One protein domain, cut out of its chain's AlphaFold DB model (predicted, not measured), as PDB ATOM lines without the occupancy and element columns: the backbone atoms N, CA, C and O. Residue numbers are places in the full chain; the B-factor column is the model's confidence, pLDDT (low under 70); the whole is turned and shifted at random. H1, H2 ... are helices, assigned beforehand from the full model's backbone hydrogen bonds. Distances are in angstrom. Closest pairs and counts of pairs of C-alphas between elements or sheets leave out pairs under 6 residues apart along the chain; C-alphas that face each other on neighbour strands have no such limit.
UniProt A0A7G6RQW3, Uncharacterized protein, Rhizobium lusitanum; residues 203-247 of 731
ATOM      1  N   ASP A 203     125.845 157.941 171.449       78.81
ATOM      2  CA  ASP A 203     126.230 157.276 170.211       78.81
ATOM      3  C   ASP A 203     125.388 156.000 170.022       78.81
ATOM      4  O   ASP A 203     125.245 155.201 170.948       78.81
ATOM      5  N   GLY A 204     124.777 155.847 168.849       73.00
ATOM      6  CA  GLY A 204     123.843 154.770 168.515       73.00
ATOM      7  C   GLY A 204     122.351 155.074 168.715       73.00
ATOM      8  O   GLY A 204     121.537 154.330 168.179       73.00
ATOM      9  N   VAL A 205     121.967 156.151 169.418       72.94
ATOM     10  CA  VAL A 205     120.542 156.522 169.588       72.94
ATOM     11  C   VAL A 205     120.034 157.344 168.406       72.94
ATOM     12  O   VAL A 205     119.037 156.993 167.789       72.94
ATOM     13  N   GLY A 206     120.719 158.446 168.087       69.38
ATOM     14  CA  GLY A 206     120.361 159.299 166.943       69.38
ATOM     15  C   GLY A 206     121.239 159.069 165.714       69.38
ATOM     16  O   GLY A 206     120.798 159.269 164.590       69.38
ATOM     17  N   LYS A 207     122.493 158.662 165.931       76.19
ATOM     18  CA  LYS A 207     123.482 158.383 164.885       76.19
ATOM     19  C   LYS A 207     124.610 157.531 165.440       76.19
ATOM     20  O   LYS A 207     124.829 157.545 166.647       76.19
ATOM     21  N   LEU A 208     125.342 156.857 164.559       83.06
ATOM     22  CA  LEU A 208     126.620 156.223 164.881       83.06
ATOM     23  C   LEU A 208     127.769 157.160 164.493       83.06
ATOM     24  O   LEU A 208     127.832 157.646 163.364       83.06
ATOM     25  N   SER A 209     128.683 157.428 165.420       85.44
ATOM     26  CA  SER A 209     129.847 158.268 165.173       85.44
ATOM     27  C   SER A 209     130.817 157.600 164.203       85.44
ATOM     28  O   SER A 209     130.929 156.377 164.145       85.44
ATOM     29  N   VAL A 210     131.607 158.406 163.489       83.56
ATOM     30  CA  VAL A 210     132.659 157.900 162.588       83.56
ATOM     31  C   VAL A 210     133.626 156.967 163.330       83.56
ATOM     32  O   VAL A 210     134.066 155.964 162.780       83.56
ATOM     33  N   LYS A 211     133.917 157.254 164.607       84.50
ATOM     34  CA  LYS A 211     134.758 156.388 165.445       84.50
ATOM     35  C   LYS A 211     134.089 155.046 165.741       84.50
ATOM     36  O   LYS A 211     134.764 154.029 165.657       84.50
ATOM     37  N   ALA A 212     132.795 155.041 166.063       86.00
ATOM     38  CA  ALA A 212     132.047 153.810 166.302       86.00
ATOM     39  C   ALA A 212     131.911 152.970 165.026       86.00
ATOM     40  O   ALA A 212     132.138 151.766 165.070       86.00
ATOM     41  N   ILE A 213     131.630 153.603 163.883       86.88
ATOM     42  CA  ILE A 213     131.577 152.941 162.572       86.88
ATOM     43  C   ILE A 213     132.925 152.289 162.244       86.88
ATOM     44  O   ILE A 213     132.968 151.117 161.882       86.88
ATOM     45  N   ASN A 214     134.030 153.014 162.434       85.44
ATOM     46  CA  ASN A 214     135.378 152.508 162.160       85.44
ATOM     47  C   ASN A 214     135.851 151.437 163.156       85.44
ATOM     48  O   ASN A 214     136.828 150.746 162.880       85.44
ATOM     49  N   ALA A 215     135.195 151.302 164.311       87.81
ATOM     50  CA  ALA A 215     135.489 150.250 165.281       87.81
ATOM     51  C   ALA A 215     134.807 148.913 164.938       87.81
ATOM     52  O   ALA A 215     135.139 147.889 165.539       87.81
ATOM     53  N   LEU A 216     133.857 148.898 163.994       89.06
ATOM     54  CA  LEU A 216     133.173 147.678 163.570       89.06
ATOM     55  C   LEU A 216     134.079 146.832 162.654       89.06
ATOM     56  O   LEU A 216     134.653 147.370 161.706       89.06
ATOM     57  N   PRO A 217     134.176 145.504 162.866       92.75
ATOM     58  CA  PRO A 217     134.936 144.629 161.977       92.75
ATOM     59  C   PRO A 217     134.378 144.651 160.549       92.75
ATOM     60  O   PRO A 217     133.217 144.294 160.320       92.75
ATOM     61  N   VAL A 218     135.218 145.041 159.588       90.31
ATOM     62  CA  VAL A 218     134.830 145.263 158.183       90.31
ATOM     63  C   VAL A 218     134.205 144.009 157.561       90.31
ATOM     64  O   VAL A 218     133.187 144.108 156.877       90.31
ATOM     65  N   ASP A 219     134.725 142.823 157.886       89.56
ATOM     66  CA  ASP A 219     134.254 141.539 157.347       89.56
ATOM     67  C   ASP A 219     132.807 141.208 157.750       89.56
ATOM     68  O   ASP A 219     132.035 140.639 156.973       89.56
ATOM     69  N   ILE A 220     132.416 141.583 158.972       89.31
ATOM     70  CA  ILE A 220     131.063 141.359 159.497       89.31
ATOM     71  C   ILE A 220     130.085 142.322 158.820       89.31
ATOM     72  O   ILE A 220     128.993 141.915 158.408       89.31
ATOM     73  N   VAL A 221     130.486 143.586 158.672       88.94
ATOM     74  CA  VAL A 221     129.681 144.624 158.014       88.94
ATOM     75  C   VAL A 221     129.449 144.268 156.543       88.94
ATOM     76  O   VAL A 221     128.306 144.298 156.085       88.94
ATOM     77  N   ALA A 222     130.499 143.853 155.829       90.25
ATOM     78  CA  ALA A 222     130.441 143.426 154.431       90.25
ATOM     79  C   ALA A 222     129.453 142.268 154.226       90.25
ATOM     80  O   ALA A 222     128.536 142.358 153.406       90.25
ATOM     81  N   ARG A 223     129.558 141.218 155.057       92.00
ATOM     82  CA  ARG A 223     128.663 140.051 155.011       92.00
ATOM     83  C   ARG A 223     127.209 140.423 155.288       92.00
ATOM     84  O   ARG A 223     126.311 139.901 154.636       92.00
ATOM     85  N   ARG A 224     126.960 141.306 156.261       91.50
ATOM     86  CA  ARG A 224     125.593 141.688 156.641       91.50
ATOM     87  C   ARG A 224     124.930 142.603 155.614       91.50
ATOM     88  O   ARG A 224     123.716 142.529 155.445       91.50
ATOM     89  N   LEU A 225     125.707 143.456 154.952       90.56
ATOM     90  CA  LEU A 225     125.220 144.361 153.911       90.56
ATOM     91  C   LEU A 225     125.185 143.723 152.515       90.56
ATOM     92  O   LEU A 225     124.527 144.278 151.635       90.56
ATOM     93  N   GLY A 226     125.852 142.580 152.322       91.06
ATOM     94  CA  GLY A 226     125.946 141.890 151.035       91.06
ATOM     95  C   GLY A 226     126.803 142.645 150.016       91.06
ATOM     96  O   GLY A 226     126.489 142.628 148.831       91.06
ATOM     97  N   VAL A 227     127.838 143.354 150.477       93.06
ATOM     98  CA  VAL A 227     128.727 144.186 149.645       93.06
ATOM     99  C   VAL A 227     130.190 143.800 149.853       93.06
ATOM    100  O   VAL A 227     130.531 143.178 150.857       93.06
ATOM    101  N   ASP A 228     131.054 144.187 148.915       91.75
ATOM    102  CA  ASP A 228     132.494 143.947 149.009       91.75
ATOM    103  C   ASP A 228     133.118 144.645 150.245       91.75
ATOM    104  O   ASP A 228     132.747 145.791 150.549       91.75
ATOM    105  N   PRO A 229     134.077 144.006 150.953       88.38
ATOM    106  CA  PRO A 229     134.737 144.590 152.122       88.38
ATOM    107  C   PRO A 229     135.345 145.977 151.888       88.38
ATOM    108  O   PRO A 229     135.323 146.807 152.796       88.38
ATOM    109  N   SER A 230     135.821 146.274 150.672       87.94
ATOM    110  CA  SER A 230     136.431 147.568 150.335       87.94
ATOM    111  C   SER A 230     135.447 148.747 150.369       87.94
ATOM    112  O   SER A 230     135.864 149.887 150.581       87.94
ATOM    113  N   VAL A 231     134.140 148.494 150.214       91.12
ATOM    114  CA  VAL A 231     133.093 149.536 150.184       91.12
ATOM    115  C   VAL A 231     132.170 149.465 151.410       91.12
ATOM    116  O   VAL A 231     131.414 150.401 151.676       91.12
ATOM    117  N   ALA A 232     132.267 148.408 152.220       89.31
ATOM    118  CA  ALA A 232     131.348 148.102 153.317       89.31
ATOM    119  C   ALA A 232     131.109 149.264 154.303       89.31
ATOM    120  O   ALA A 232     129.960 149.580 154.615       89.31
ATOM    121  N   ILE A 233     132.169 149.944 154.756       89.50
ATOM    122  CA  ILE A 233     132.064 151.072 155.700       89.50
ATOM    123  C   ILE A 233     131.410 152.302 155.057       89.50
ATOM    124  O   ILE A 233     130.581 152.973 155.680       89.50
ATOM    125  N   ARG A 234     131.729 152.579 153.787       87.62
ATOM    126  CA  ARG A 234     131.119 153.683 153.038       87.62
ATOM    127  C   ARG A 234     129.627 153.432 152.834       87.62
ATOM    128  O   ARG A 234     128.823 154.301 153.155       87.62
ATOM    129  N   THR A 235     129.253 152.232 152.391       87.88
ATOM    130  CA  THR A 235     127.846 151.854 152.201       87.88
ATOM    131  C   THR A 235     127.073 151.855 153.519       87.88
ATOM    132  O   THR A 235     125.922 152.288 153.546       87.88
ATOM    133  N   LEU A 236     127.686 151.415 154.626       87.12
ATOM    134  CA  LEU A 236     127.072 151.503 155.952       87.12
ATOM    135  C   LEU A 236     126.788 152.961 156.331       87.12
ATOM    136  O   LEU A 236     125.677 153.279 156.745       87.12
ATOM    137  N   THR A 237     127.766 153.848 156.140       87.00
ATOM    138  CA  THR A 237     127.629 155.285 156.428       87.00
ATOM    139  C   THR A 237     126.528 155.920 155.577       87.00
ATOM    140  O   THR A 237     125.675 156.639 156.098       87.00
ATOM    141  N   GLU A 238     126.486 155.607 154.279       85.88
ATOM    142  CA  GLU A 238     125.448 156.088 153.363       85.88
ATOM    143  C   GLU A 238     124.049 155.616 153.794       85.88
ATOM    144  O   GLU A 238     123.134 156.437 153.879       85.88
ATOM    145  N   ARG A 239     123.876 154.333 154.153       84.69
ATOM    146  CA  ARG A 239     122.585 153.800 154.628       84.69
ATOM    147  C   ARG A 239     122.158 154.383 155.976       84.69
ATOM    148  O   ARG A 239     120.983 154.692 156.151       84.69
ATOM    149  N   LEU A 240     123.087 154.573 156.912       81.69
ATOM    150  CA  LEU A 240     122.792 155.193 158.209       81.69
ATOM    151  C   LEU A 240     122.426 156.679 158.065       81.69
ATOM    152  O   LEU A 240     121.550 157.155 158.780       81.69
ATOM    153  N   SER A 241     122.984 157.384 157.075       78.06
ATOM    154  CA  SER A 241     122.615 158.780 156.782       78.06
ATOM    155  C   SER A 241     121.165 158.961 156.305       78.06
ATOM    156  O   SER A 241     120.661 160.083 156.259       78.06
ATOM    157  N   VAL A 242     120.481 157.879 155.905       71.56
ATOM    158  CA  VAL A 242     119.049 157.909 155.558       71.56
ATOM    159  C   VAL A 242     118.189 157.945 156.821       71.56
ATOM    160  O   VAL A 242     117.180 158.646 156.845       71.56
ATOM    161  N   LEU A 243     118.610 157.251 157.884       64.56
ATOM    162  CA  LEU A 243     117.936 157.296 159.186       64.56
ATOM    163  C   LEU A 243     118.052 158.684 159.828       64.56
ATOM    164  O   LEU A 243     117.106 159.139 160.453       64.56
ATOM    165  N   GLU A 244     119.155 159.400 159.589       64.94
ATOM    166  CA  GLU A 244     119.301 160.796 160.026       64.94
ATOM    167  C   GLU A 244     118.350 161.765 159.298       64.94
ATOM    168  O   GLU A 244     118.044 162.837 159.815       64.94
ATOM    169  N   ARG A 245     117.883 161.417 158.090       66.12
ATOM    170  CA  ARG A 245     117.040 162.291 157.253       66.12
ATOM    171  C   ARG A 245     115.541 162.069 157.433       66.12
ATOM    172  O   ARG A 245     114.765 162.966 157.117       66.12
ATOM    173  N   ASN A 246     115.140 160.898 157.923       69.81
ATOM    174  CA  ASN A 246     113.740 160.530 158.102       69.81
ATOM    175  C   ASN A 246     113.407 160.474 159.602       69.81
ATOM    176  O   ASN A 246     113.704 159.461 160.236       69.81
ATOM    177  N   PRO A 247     112.794 161.525 160.177       65.25
ATOM    178  CA  PRO A 247     112.459 161.550 161.597       65.25
ATOM    179  C   PRO A 247     111.479 160.423 161.934       65.25
ATOM    180  O   PRO A 247     110.538 160.164 161.171       65.25
TER     181      PRO A 247
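Overview. This is residues 203 to 247 of the 731 residues of an uncharacterized protein of Rhizobium lusitanum (UniProt A0A7G6RQW3). The chain makes a small U: residues 203 to 214, ending in short H1, form one side, H2 lies across the closed end, and the longest helix, H3, folds back as the other side. The printed part has 45 residues, 25 of them in three named helices, H1, H2, H3, with no named strand: all helix. It is compact, with a radius of gyration of the C-alphas of 10.5 A, and elongated, 29 by 18 by 13 A.

Arrangement. H1, residues 210 to 214, and H2, residues 218 to 225, are apart. H3, residues 232 to 243, touches H2 with residues 232 to 236 alone, at a steep tilt of 50 degrees, the same way; the closest C-alphas, of Ala 222 and Ala 232, are 4.9 A apart. H1 and H3 only just touch, with 3 pairs of C-alphas within 8 A, through residues 233 to 237 of H3; the closest, of Ile 213 and Ile 233, are 7.1 A apart. Each O i to N i+4 pair is within hydrogen-bond range in H1 and H2, and 6 of 8 in H3.

Along the chain. H1 begins at C-alpha 210 (132.659, 157.900, 162.588) and spans 6.1 A, H2 10.6 A. H3 spans 17.3 A, ending at C-alpha 243 (117.936, 157.296, 159.186).

Size, cuts and confidence. The farthest C-alphas, of Ser 230 and Pro 247, are 29.9 A apart. The printed part has no cut; the link H1 to H2 is tight, H2 to H3 short. pLDDT is under 70 at residue 206 and residues 243 to 247.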